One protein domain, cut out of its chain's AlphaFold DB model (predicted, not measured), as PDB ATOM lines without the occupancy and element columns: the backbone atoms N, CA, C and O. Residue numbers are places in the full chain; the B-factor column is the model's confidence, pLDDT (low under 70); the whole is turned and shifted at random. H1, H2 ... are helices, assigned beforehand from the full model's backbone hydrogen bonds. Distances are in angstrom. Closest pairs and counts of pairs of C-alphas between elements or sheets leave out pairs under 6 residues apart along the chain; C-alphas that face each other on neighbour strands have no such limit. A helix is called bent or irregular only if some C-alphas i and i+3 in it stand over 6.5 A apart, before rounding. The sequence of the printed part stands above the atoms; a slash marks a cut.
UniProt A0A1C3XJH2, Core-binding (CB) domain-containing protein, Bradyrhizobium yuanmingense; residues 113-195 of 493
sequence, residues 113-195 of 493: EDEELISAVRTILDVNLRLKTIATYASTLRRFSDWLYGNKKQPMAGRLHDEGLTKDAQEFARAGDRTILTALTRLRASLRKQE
ATOM      1  N   GLU A 113     -30.272 -43.461 -28.901       75.75
ATOM      2  CA  GLU A 113     -30.214 -42.632 -30.101       75.75
ATOM      3  C   GLU A 113     -30.156 -43.496 -31.377       75.75
ATOM      4  O   GLU A 113     -30.818 -43.217 -32.379       75.75
ATOM      5  N   ASP A 114     -29.415 -44.608 -31.318       80.62
ATOM      6  CA  ASP A 114     -29.386 -45.614 -32.378       80.62
ATOM      7  C   ASP A 114     -30.705 -46.396 -32.456       80.62
ATOM      8  O   ASP A 114     -31.159 -46.691 -33.559       80.62
ATOM      9  N   GLU A 115     -31.361 -46.726 -31.336       82.69
ATOM     10  CA  GLU A 115     -32.660 -47.414 -31.385       82.69
ATOM     11  C   GLU A 115     -33.760 -46.544 -32.002       82.69
ATOM     12  O   GLU A 115     -34.603 -47.074 -32.727       82.69
ATOM     13  N   GLU A 116     -33.775 -45.235 -31.752       79.38
ATOM     14  CA  GLU A 116     -34.745 -44.317 -32.363       79.38
ATOM     15  C   GLU A 116     -34.579 -44.295 -33.889       79.38
ATOM     16  O   GLU A 116     -35.531 -44.577 -34.629       79.38
ATOM     17  N   LEU A 117     -33.341 -44.114 -34.364       83.56
ATOM     18  CA  LEU A 117     -32.990 -44.232 -35.780       83.56
ATOM     19  C   LEU A 117     -33.366 -45.610 -36.356       83.56
ATOM     20  O   LEU A 117     -33.915 -45.697 -37.456       83.56
ATOM     21  N   ILE A 118     -33.092 -46.701 -35.631       82.94
ATOM     22  CA  ILE A 118     -33.323 -48.074 -36.106       82.94
ATOM     23  C   ILE A 118     -34.805 -48.480 -36.038       82.94
ATOM     24  O   ILE A 118     -35.259 -49.293 -36.846       82.94
ATOM     25  N   SER A 119     -35.596 -47.881 -35.153       78.94
ATOM     26  CA  SER A 119     -37.057 -48.009 -35.140       78.94
ATOM     27  C   SER A 119     -37.667 -47.304 -36.351       78.94
ATOM     28  O   SER A 119     -38.506 -47.877 -37.053       78.94
ATOM     29  N   ALA A 120     -37.153 -46.116 -36.682       78.00
ATOM     30  CA  ALA A 120     -37.526 -45.372 -37.878       78.00
ATOM     31  C   ALA A 120     -37.047 -46.018 -39.199       78.00
ATOM     32  O   ALA A 120     -37.543 -45.657 -40.262       78.00
ATOM     33  N   VAL A 121     -36.170 -47.036 -39.199       80.38
ATOM     34  CA  VAL A 121     -35.731 -47.737 -40.436       80.38
ATOM     35  C   VAL A 121     -36.906 -48.258 -41.280       80.38
ATOM     36  O   VAL A 121     -36.781 -48.332 -42.502       80.38
ATOM     37  N   ARG A 122     -38.061 -48.586 -40.679       72.31
ATOM     38  CA  ARG A 122     -39.263 -49.005 -41.428       72.31
ATOM     39  C   ARG A 122     -39.954 -47.860 -42.185       72.31
ATOM     40  O   ARG A 122     -40.599 -48.142 -43.190       72.31
ATOM     41  N   THR A 123     -39.851 -46.616 -41.718       74.62
ATOM     42  CA  THR A 123     -40.463 -45.431 -42.350       74.62
ATOM     43  C   THR A 123     -39.467 -44.649 -43.207       74.62
ATOM     44  O   THR A 123     -39.857 -44.065 -44.213       74.62
ATOM     45  N   ILE A 124     -38.181 -44.676 -42.847       74.75
ATOM     46  CA  ILE A 124     -37.087 -44.062 -43.608       74.75
ATOM     47  C   ILE A 124     -36.790 -44.854 -44.889       74.75
ATOM     48  O   ILE A 124     -36.526 -44.258 -45.932       74.75
ATOM     49  N   LEU A 125     -36.790 -46.193 -44.844       74.56
ATOM     50  CA  LEU A 125     -36.512 -46.994 -46.038       74.56
ATOM     51  C   LEU A 125     -37.711 -47.032 -46.991       74.56
ATOM     52  O   LEU A 125     -38.831 -47.341 -46.599       74.56
ATOM     53  N   ASP A 126     -37.413 -46.801 -48.271       63.88
ATOM     54  CA  ASP A 126     -38.323 -46.899 -49.419       63.88
ATOM     55  C   ASP A 126     -39.294 -48.094 -49.309       63.88
ATOM     56  O   ASP A 126     -38.874 -49.255 -49.253       63.88
ATOM     57  N   VAL A 127     -40.600 -47.792 -49.317       57.66
ATOM     58  CA  VAL A 127     -41.720 -48.739 -49.142       57.66
ATOM     59  C   VAL A 127     -41.713 -49.912 -50.131       57.66
ATOM     60  O   VAL A 127     -42.332 -50.942 -49.876       57.66
ATOM     61  N   ASN A 128     -40.974 -49.798 -51.237       58.03
ATOM     62  CA  ASN A 128     -40.788 -50.865 -52.220       58.03
ATOM     63  C   ASN A 128     -39.794 -51.958 -51.766       58.03
ATOM     64  O   ASN A 128     -39.606 -52.961 -52.466       58.03
ATOM     65  N   LEU A 129     -39.127 -51.804 -50.613       70.31
ATOM     66  CA  LEU A 129     -38.344 -52.879 -50.006       70.31
ATOM     67  C   LEU A 129     -39.269 -53.899 -49.329       70.31
ATOM     68  O   LEU A 129     -40.119 -53.572 -48.507       70.31
ATOM     69  N   ARG A 130     -39.037 -55.188 -49.608       71.62
ATOM     70  CA  ARG A 130     -39.740 -56.289 -48.930       71.62
ATOM     71  C   ARG A 130     -39.570 -56.161 -47.412       71.62
ATOM     72  O   ARG A 130     -38.436 -56.063 -46.944       71.62
ATOM     73  N   LEU A 131     -40.656 -56.294 -46.647       68.88
ATOM     74  CA  LEU A 131     -40.651 -56.197 -45.175       68.88
ATOM     75  C   LEU A 131     -39.566 -57.066 -44.513       68.88
ATOM     76  O   LEU A 131     -38.879 -56.618 -43.602       68.88
ATOM     77  N   LYS A 132     -39.325 -58.281 -45.028       68.69
ATOM     78  CA  LYS A 132     -38.239 -59.162 -44.559       68.69
ATOM     79  C   LYS A 132     -36.840 -58.556 -44.749       68.69
ATOM     80  O   LYS A 132     -35.971 -58.770 -43.911       68.69
ATOM     81  N   THR A 133     -36.608 -57.805 -45.824       74.44
ATOM     82  CA  THR A 133     -35.347 -57.087 -46.071       74.44
ATOM     83  C   THR A 133     -35.206 -55.887 -45.137       74.44
ATOM     84  O   THR A 133     -34.136 -55.719 -44.564       74.44
ATOM     85  N   ILE A 134     -36.281 -55.122 -44.907       73.56
ATOM     86  CA  ILE A 134     -36.307 -54.024 -43.921       73.56
ATOM     87  C   ILE A 134     -35.978 -54.563 -42.519       73.56
ATOM     88  O   ILE A 134     -35.065 -54.063 -41.867       73.56
ATOM     89  N   ALA A 135     -36.634 -55.648 -42.097       73.44
ATOM     90  CA  ALA A 135     -36.361 -56.315 -40.822       73.44
ATOM     91  C   ALA A 135     -34.927 -56.873 -40.730       73.44
ATOM     92  O   ALA A 135     -34.314 -56.803 -39.668       73.44
ATOM     93  N   THR A 136     -34.367 -57.381 -41.837       76.06
ATOM     94  CA  THR A 136     -32.957 -57.818 -41.893       76.06
ATOM     95  C   THR A 136     -32.005 -56.632 -41.713       76.06
ATOM     96  O   THR A 136     -31.054 -56.722 -40.948       76.06
ATOM     97  N   TYR A 137     -32.254 -55.501 -42.380       84.06
ATOM     98  CA  TYR A 137     -31.417 -54.311 -42.222       84.06
ATOM     99  C   TYR A 137     -31.509 -53.751 -40.799       84.06
ATOM    100  O   TYR A 137     -30.471 -53.491 -40.201       84.06
ATOM    101  N   ALA A 138     -32.709 -53.653 -40.219       80.38
ATOM    102  CA  ALA A 138     -32.878 -53.227 -38.831       80.38
ATOM    103  C   ALA A 138     -32.164 -54.166 -37.837       80.38
ATOM    104  O   ALA A 138     -31.522 -53.689 -36.904       80.38
ATOM    105  N   SER A 139     -32.209 -55.492 -38.031       76.81
ATOM    106  CA  SER A 139     -31.517 -56.437 -37.139       76.81
ATOM    107  C   SER A 139     -29.990 -56.411 -37.286       76.81
ATOM    108  O   SER A 139     -29.283 -56.504 -36.281       76.81
ATOM    109  N   THR A 140     -29.456 -56.221 -38.499       82.00
ATOM    110  CA  THR A 140     -28.015 -55.991 -38.701       82.00
ATOM    111  C   THR A 140     -27.569 -54.635 -38.139       82.00
ATOM    112  O   THR A 140     -26.480 -54.561 -37.575       82.00
ATOM    113  N   LEU A 141     -28.397 -53.584 -38.224       87.31
ATOM    114  CA  LEU A 141     -28.096 -52.278 -37.624       87.31
ATOM    115  C   LEU A 141     -28.057 -52.351 -36.088       87.31
ATOM    116  O   LEU A 141     -27.074 -51.895 -35.513       87.31
ATOM    117  N   ARG A 142     -29.020 -53.002 -35.410       83.25
ATOM    118  CA  ARG A 142     -28.948 -53.177 -33.937       83.25
ATOM    119  C   ARG A 142     -27.678 -53.916 -33.517       83.25
ATOM    120  O   ARG A 142     -26.919 -53.412 -32.698       83.25
ATOM    121  N   ARG A 143     -27.367 -55.033 -34.187       79.44
ATOM    122  CA  ARG A 143     -26.134 -55.809 -33.950       79.44
ATOM    123  C   ARG A 143     -24.845 -55.022 -34.226       79.44
ATOM    124  O   ARG A 143     -23.808 -55.373 -33.671       79.44
ATOM    125  N   PHE A 144     -24.892 -53.996 -35.077       85.00
ATOM    126  CA  PHE A 144     -23.780 -53.070 -35.286       85.00
ATOM    127  C   PHE A 144     -23.711 -52.003 -34.184       85.00
ATOM    128  O   PHE A 144     -22.618 -51.750 -33.695       85.00
ATOM    129  N   SER A 145     -24.843 -51.458 -33.719       85.75
ATOM    130  CA  SER A 145     -24.896 -50.562 -32.547       85.75
ATOM    131  C   SER A 145     -24.334 -51.238 -31.289       85.75
ATOM    132  O   SER A 145     -23.424 -50.714 -30.652       85.75
ATOM    133  N   ASP A 146     -24.773 -52.469 -31.004       81.81
ATOM    134  CA  ASP A 146     -24.264 -53.290 -29.897       81.81
ATOM    135  C   ASP A 146     -22.748 -53.532 -29.995       81.81
ATOM    136  O   ASP A 146     -22.046 -53.599 -28.983       81.81
ATOM    137  N   TRP A 147     -22.225 -53.659 -31.220       85.31
ATOM    138  CA  TRP A 147     -20.794 -53.802 -31.471       85.31
ATOM    139  C   TRP A 147     -20.044 -52.472 -31.314       85.31
ATOM    140  O   TRP A 147     -18.964 -52.474 -30.729       85.31
ATOM    141  N   LEU A 148     -20.600 -51.338 -31.754       85.06
ATOM    142  CA  LEU A 148     -20.019 -50.010 -31.514       85.06
ATOM    143  C   LEU A 148     -19.904 -49.739 -30.008       85.06
ATOM    144  O   LEU A 148     -18.803 -49.473 -29.520       85.06
ATOM    145  N   TYR A 149     -21.001 -49.930 -29.271       80.44
ATOM    146  CA  TYR A 149     -21.059 -49.811 -27.814       80.44
ATOM    147  C   TYR A 149     -20.043 -50.741 -27.127       80.44
ATOM    148  O   TYR A 149     -19.207 -50.295 -26.341       80.44
ATOM    149  N   GLY A 150     -20.024 -52.026 -27.506       73.81
ATOM    150  CA  GLY A 150     -19.086 -53.021 -26.973       73.81
ATOM    151  C   GLY A 150     -17.602 -52.758 -27.277       73.81
ATOM    152  O   GLY A 150     -16.744 -53.326 -26.601       73.81
ATOM    153  N   ASN A 151     -17.290 -51.894 -28.250       77.38
ATOM    154  CA  ASN A 151     -15.934 -51.438 -28.581       77.38
ATOM    155  C   ASN A 151     -15.654 -49.991 -28.118       77.38
ATOM    156  O   ASN A 151     -14.643 -49.416 -28.516       77.38
ATOM    157  N   LYS A 152     -16.529 -49.394 -27.290       82.25
ATOM    158  CA  LYS A 152     -16.452 -47.990 -26.828       82.25
ATOM    159  C   LYS A 152     -16.385 -46.959 -27.971       82.25
ATOM    160  O   LYS A 152     -15.833 -45.873 -27.803       82.25
ATOM    161  N   LYS A 153     -16.931 -47.295 -29.141       85.50
ATOM    162  CA  LYS A 153     -17.027 -46.395 -30.298       85.50
ATOM    163  C   LYS A 153     -18.305 -45.560 -30.194       85.50
ATOM    164  O   LYS A 153     -19.293 -46.008 -29.618       85.50
ATOM    165  N   GLN A 154     -18.294 -44.360 -30.773       82.06
ATOM    166  CA  GLN A 154     -19.486 -43.505 -30.820       82.06
ATOM    167  C   GLN A 154     -20.671 -44.214 -31.513       82.06
ATOM    168  O   GLN A 154     -20.438 -45.024 -32.422       82.06
ATOM    169  N   PRO A 155     -21.924 -43.890 -31.137       84.12
ATOM    170  CA  PRO A 155     -23.128 -44.430 -31.777       84.12
ATOM    171  C   PRO A 155     -23.189 -44.083 -33.271       84.12
ATOM    172  O   PRO A 155     -22.380 -43.295 -33.765       84.12
ATOM    173  N   MET A 156     -24.107 -44.687 -34.028       87.25
ATOM    174  CA  MET A 156     -24.216 -44.437 -35.470       87.25
ATOM    175  C   MET A 156     -25.095 -43.237 -35.829       87.25
ATOM    176  O   MET A 156     -24.850 -42.626 -36.868       87.25
ATOM    177  N   ALA A 157     -26.071 -42.875 -34.991       83.31
ATOM    178  CA  ALA A 157     -27.000 -41.776 -35.255       83.31
ATOM    179  C   ALA A 157     -26.289 -40.420 -35.415       83.31
ATOM    180  O   ALA A 157     -26.402 -39.785 -36.463       83.31
ATOM    181  N   GLY A 158     -25.477 -40.017 -34.432       79.62
ATOM    182  CA  GLY A 158     -24.794 -38.711 -34.419       79.62
ATOM    183  C   GLY A 158     -23.676 -38.522 -35.456       79.62
ATOM    184  O   GLY A 158     -23.174 -37.416 -35.606       79.62
ATOM    185  N   ARG A 159     -23.284 -39.582 -36.175       86.19
ATOM    186  CA  ARG A 159     -22.198 -39.582 -37.180       86.19
ATOM    187  C   ARG A 159     -22.576 -40.363 -38.436       86.19
ATOM    188  O   ARG A 159     -21.755 -41.030 -39.075       86.19
ATOM    189  N   LEU A 160     -23.866 -40.339 -38.777       83.56
ATOM    190  CA  LEU A 160     -24.420 -41.209 -39.810       83.56
ATOM    191  C   LEU A 160     -23.833 -40.931 -41.197       83.56
ATOM    192  O   LEU A 160     -23.774 -41.850 -42.013       83.56
ATOM    193  N   HIS A 161     -23.345 -39.721 -41.471       78.06
ATOM    194  CA  HIS A 161     -22.737 -39.355 -42.756       78.06
ATOM    195  C   HIS A 161     -21.215 -39.551 -42.820       78.06
ATOM    196  O   HIS A 161     -20.656 -39.522 -43.915       78.06
ATOM    197  N   ASP A 162     -20.568 -39.854 -41.697       83.19
ATOM    198  CA  ASP A 162     -19.114 -39.858 -41.571       83.19
ATOM    199  C   ASP A 162     -18.426 -41.026 -42.290       83.19
ATOM    200  O   ASP A 162     -18.907 -42.171 -42.356       83.19
ATOM    201  N   GLU A 163     -17.199 -40.772 -42.740       78.44
ATOM    202  CA  GLU A 163     -16.303 -41.831 -43.204       78.44
ATOM    203  C   GLU A 163     -15.855 -42.756 -42.064       78.44
ATOM    204  O   GLU A 163     -15.691 -43.955 -42.288       78.44
ATOM    205  N   GLY A 164     -15.721 -42.241 -40.836       83.06
ATOM    206  CA  GLY A 164     -15.354 -43.033 -39.655       83.06
ATOM    207  C   GLY A 164     -16.325 -44.189 -39.406       83.06
ATOM    208  O   GLY A 164     -15.906 -45.342 -39.309       83.06
ATOM    209  N   LEU A 165     -17.633 -43.912 -39.449       88.56
ATOM    210  CA  LEU A 165     -18.675 -44.939 -39.349       88.56
ATOM    211  C   LEU A 165     -18.603 -45.961 -40.501       88.56
ATOM    212  O   LEU A 165     -18.937 -47.132 -40.333       88.56
ATOM    213  N   THR A 166     -18.127 -45.540 -41.676       87.12
ATOM    214  CA  THR A 166     -17.935 -46.425 -42.835       87.12
ATOM    215  C   THR A 166     -16.755 -47.380 -42.627       87.12
ATOM    216  O   THR A 166     -16.843 -48.545 -43.013       87.12
ATOM    217  N   LYS A 167     -15.671 -46.920 -41.984       85.12
ATOM    218  CA  LYS A 167     -14.513 -47.749 -41.601       85.12
ATOM    219  C   LYS A 167     -14.910 -48.770 -40.526       85.12
ATOM    220  O   LYS A 167     -14.671 -49.962 -40.711       85.12
ATOM    221  N   ASP A 168     -15.634 -48.333 -39.496       86.12
ATOM    222  CA  ASP A 168     -16.214 -49.207 -38.463       86.12
ATOM    223  C   ASP A 168     -17.145 -50.281 -39.060       86.12
ATOM    224  O   ASP A 168     -17.075 -51.459 -38.708       86.12
ATOM    225  N   ALA A 169     -17.989 -49.906 -40.026       86.62
ATOM    226  CA  ALA A 169     -18.870 -50.847 -40.711       86.62
ATOM    227  C   ALA A 169     -18.109 -51.854 -41.595       86.62
ATOM    228  O   ALA A 169     -18.565 -52.986 -41.760       86.62
ATOM    229  N   GLN A 170     -16.947 -51.487 -42.150       83.50
ATOM    230  CA  GLN A 170     -16.072 -52.436 -42.851       83.50
ATOM    231  C   GLN A 170     -15.398 -53.415 -41.881       83.50
ATOM    232  O   GLN A 170     -15.264 -54.592 -42.211       83.50
ATOM    233  N   GLU A 171     -15.013 -52.962 -40.688       82.62
ATOM    234  CA  GLU A 171     -14.466 -53.807 -39.622       82.62
ATOM    235  C   GLU A 171     -15.501 -54.852 -39.160       82.62
ATOM    236  O   GLU A 171     -15.245 -56.057 -39.221       82.62
ATOM    237  N   PHE A 172     -16.733 -54.424 -38.858       82.19
ATOM    238  CA  PHE A 172     -17.850 -55.328 -38.552       82.19
ATOM    239  C   PHE A 172     -18.213 -56.266 -39.727       82.19
ATOM    240  O   PHE A 172     -18.511 -57.448 -39.531       82.19
ATOM    241  N   ALA A 173     -18.125 -55.786 -40.974       78.06
ATOM    242  CA  ALA A 173     -18.346 -56.608 -42.167       78.06
ATOM    243  C   ALA A 173     -17.258 -57.679 -42.388       78.06
ATOM    244  O   ALA A 173     -17.555 -58.721 -42.983       78.06
ATOM    245  N   ARG A 174     -16.022 -57.458 -41.908       71.56
ATOM    246  CA  ARG A 174     -14.963 -58.486 -41.851       71.56
ATOM    247  C   ARG A 174     -15.280 -59.536 -40.781       71.56
ATOM    248  O   ARG A 174     -15.142 -60.722 -41.064       71.56
ATOM    249  N   ALA A 175     -15.792 -59.115 -39.620       58.22
ATOM    250  CA  ALA A 175     -16.189 -60.002 -38.517       58.22
ATOM    251  C   ALA A 175     -17.419 -60.894 -38.815       58.22
ATOM    252  O   ALA A 175     -17.641 -61.888 -38.122       58.22
ATOM    253  N   GLY A 176     -18.204 -60.599 -39.862       56.75
ATOM    254  CA  GLY A 176     -19.044 -61.620 -40.503       56.75
ATOM    255  C   GLY A 176     -20.339 -61.163 -41.177       56.75
ATOM    256  O   GLY A 176     -20.880 -61.933 -41.973       56.75
ATOM    257  N   ASP A 177     -20.848 -59.954 -40.912       71.25
ATOM    258  CA  ASP A 177     -22.116 -59.485 -41.498       71.25
ATOM    259  C   ASP A 177     -21.917 -58.345 -42.506       71.25
ATOM    260  O   ASP A 177     -22.042 -57.160 -42.200       71.25
ATOM    261  N   ARG A 178     -21.653 -58.722 -43.762       76.81
ATOM    262  CA  ARG A 178     -21.507 -57.785 -44.892       76.81
ATOM    263  C   ARG A 178     -22.788 -57.003 -45.220       76.81
ATOM    264  O   ARG A 178     -22.726 -56.043 -45.988       76.81
ATOM    265  N   THR A 179     -23.938 -57.372 -44.647       79.62
ATOM    266  CA  THR A 179     -25.213 -56.674 -44.876       79.62
ATOM    267  C   THR A 179     -25.174 -55.242 -44.337       79.62
ATOM    268  O   THR A 179     -25.851 -54.380 -44.896       79.62
ATOM    269  N   ILE A 180     -24.330 -54.956 -43.331       87.31
ATOM    270  CA  ILE A 180     -24.229 -53.631 -42.698       87.31
ATOM    271  C   ILE A 180     -23.922 -52.518 -43.702       87.31
ATOM    272  O   ILE A 180     -24.566 -51.473 -43.686       87.31
ATOM    273  N   LEU A 181     -23.001 -52.770 -44.637       86.00
ATOM    274  CA  LEU A 181     -22.591 -51.795 -45.646       86.00
ATOM    275  C   LEU A 181     -23.771 -51.450 -46.561       86.00
ATOM    276  O   LEU A 181     -24.003 -50.289 -46.875       86.00
ATOM    277  N   THR A 182     -24.582 -52.452 -46.916       84.50
ATOM    278  CA  THR A 182     -25.785 -52.246 -47.736       84.50
ATOM    279  C   THR A 182     -26.880 -51.520 -46.951       84.50
ATOM    280  O   THR A 182     -27.527 -50.631 -47.502       84.50
ATOM    281  N   ALA A 183     -27.072 -51.864 -45.672       86.69
ATOM    282  CA  ALA A 183     -28.045 -51.223 -44.790       86.69
ATOM    283  C   ALA A 183     -27.722 -49.733 -44.579       86.69
ATOM    284  O   ALA A 183     -28.579 -48.889 -44.835       86.69
ATOM    285  N   LEU A 184     -26.477 -49.391 -44.225       88.81
ATOM    286  CA  LEU A 184     -26.033 -48.003 -44.049       88.81
ATOM    287  C   LEU A 184     -26.100 -47.200 -45.354       88.81
ATOM    288  O   LEU A 184     -26.610 -46.080 -45.346       88.81
ATOM    289  N   THR A 185     -25.669 -47.756 -46.494       88.31
ATOM    290  CA  THR A 185     -25.824 -47.083 -47.798       88.31
ATOM    291  C   THR A 185     -27.296 -46.810 -48.117       88.31
ATOM    292  O   THR A 185     -27.618 -45.737 -48.625       88.31
ATOM    293  N   ARG A 186     -28.208 -47.741 -47.802       84.81
ATOM    294  CA  ARG A 186     -29.655 -47.564 -48.019       84.81
ATOM    295  C   ARG A 186     -30.279 -46.545 -47.072       84.81
ATOM    296  O   ARG A 186     -31.101 -45.755 -47.530       84.81
ATOM    297  N   LEU A 187     -29.866 -46.531 -45.808       86.19
ATOM    298  CA  LEU A 187     -30.320 -45.576 -44.798       86.19
ATOM    299  C   LEU A 187     -29.909 -44.145 -45.190       86.19
ATOM    300  O   LEU A 187     -30.768 -43.295 -45.419       86.19
ATOM    301  N   ARG A 188     -28.607 -43.929 -45.440       87.06
ATOM    302  CA  ARG A 188     -28.028 -42.665 -45.943       87.06
ATOM    303  C   ARG A 188     -28.709 -42.161 -47.219       87.06
ATOM    304  O   ARG A 188     -28.969 -40.970 -47.351       87.06
ATOM    305  N   ALA A 189     -28.989 -43.056 -48.168       82.44
ATOM    306  CA  ALA A 189     -29.611 -42.709 -49.447       82.44
ATOM    307  C   ALA A 189     -31.132 -42.480 -49.376       82.44
ATOM    308  O   ALA A 189     -31.719 -42.089 -50.387       82.44
ATOM    309  N   SER A 190     -31.770 -42.743 -48.231       81.75
ATOM    310  CA  SER A 190     -33.207 -42.511 -48.041       81.75
ATOM    311  C   SER A 190     -33.474 -41.270 -47.182       81.75
ATOM    312  O   SER A 190     -34.331 -40.477 -47.554       81.75
ATOM    313  N   LEU A 191     -32.663 -41.012 -46.146       81.38
ATOM    314  CA  LEU A 191     -32.708 -39.753 -45.380       81.38
ATOM    315  C   LEU A 191     -32.497 -38.528 -46.280       81.38
ATOM    316  O   LEU A 191     -33.342 -37.639 -46.309       81.38
ATOM    317  N   ARG A 192     -31.482 -38.574 -47.157       80.00
ATOM    318  CA  ARG A 192     -31.220 -37.540 -48.182       80.00
ATOM    319  C   ARG A 192     -32.397 -37.244 -49.123       80.00
ATOM    320  O   ARG A 192     -32.393 -36.216 -49.789       80.00
ATOM    321  N   LYS A 193     -33.387 -38.142 -49.226       71.62
ATOM    322  CA  LYS A 193     -34.625 -37.890 -49.986       71.62
ATOM    323  C   LYS A 193     -35.699 -37.195 -49.153       71.62
ATOM    324  O   LYS A 193     -36.480 -36.448 -49.722       71.62
ATOM    325  N   GLN A 194     -35.757 -37.455 -47.847       63.75
ATOM    326  CA  GLN A 194     -36.694 -36.788 -46.940       63.75
ATOM    327  C   GLN A 194     -36.250 -35.341 -46.681       63.75
ATOM    328  O   GLN A 194     -37.056 -34.426 -46.808       63.75
ATOM    329  N   GLU A 195     -34.950 -35.124 -46.456       59.03
ATOM    330  CA  GLU A 195     -34.333 -33.791 -46.328       59.03
ATOM    331  C   GLU A 195     -34.584 -32.908 -47.566       59.03
ATOM    332  O   GLU A 195     -34.874 -31.722 -47.444       59.03
TER     333      GLU A 195
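This is residues 113 to 195 of the 493 residues of the protein "Core-binding (CB) domain-containing protein" of Bradyrhizobium yuanmingense (UniProt A0A1C3XJH2). The longest helix, H2, forms a hairpin with H1, and this pair crosses a second helical hairpin, H3 and H4, which opens as a V, so that two layers of two helices are stacked crosswise. A long link, residues 151 to 162, leads from the first layer to the second. The printed part has 83 residues with four named helices, H1 to H4 in chain order, and no named strand; the class is all helix. It is compact, with a radius of gyration of the C-alphas of 11.8 A and spans of 33 by 25 by 19 A.

H2, residues 131 to 150, is 28.4 A long, and its C-alpha 131 is at (-40.651, -56.197, -45.175). H1, residues 113 to 124, begins with C-alpha 113 at (-30.214, -42.632, -30.101) and measures 15.2 A; it is only just irregular, with C-alphas 119 and 122 6.7 A apart. H3, residues 163 to 175, measures 18.8 A. H4, residues 179 to 195, measures 24.7 A and ends with C-alpha 195 at (-34.333, -33.791, -46.328).

H2 and H4 are the hubs, touching three helices each. H2 and H1 touch as a hairpin at a shallow tilt of 14 degrees, opposite ways; their closest C-alphas, Ile 118 and Ala 138, are 5.8 A apart. H2 touches H4 with residues 137 to 144 alone, about perpendicular at 75 degrees, closest at C-alphas Tyr 137 and Ala 183, 5.2 A. H2 touches H3 with residues 144 to 148 alone, at 81 degrees, closest at C-alphas Phe 144 and Phe 172, 7.1 A. The hairpin H3 and H4 has a shallow tilt of 29 degrees, opposite ways, closest at C-alphas Ala 169 and Leu 181, 6.3 A; H4 touches H3 with residues 179 to 181 alone. H1 touches H4 with residues 121 to 124 alone, closest at C-alphas Ile 124 and Ser 190, 6.1 A. H1 and H3 are apart. Every O i to N i+4 pair is within hydrogen-bond range in H2 and H3, against 6 of 8 in H1 and 12 of 13 in H4.

The two farthest C-alphas, Asn 128 and Lys 152, are 35.3 A apart. The printed part has no cut; the link H2 to H3 is long, H1 to H2 short and H3 to H4 tight. Mean pLDDT of the printed part is 79.0, and residues 126 to 128, 131 to 132, 175 to 176 and 194 to 195 are under 70.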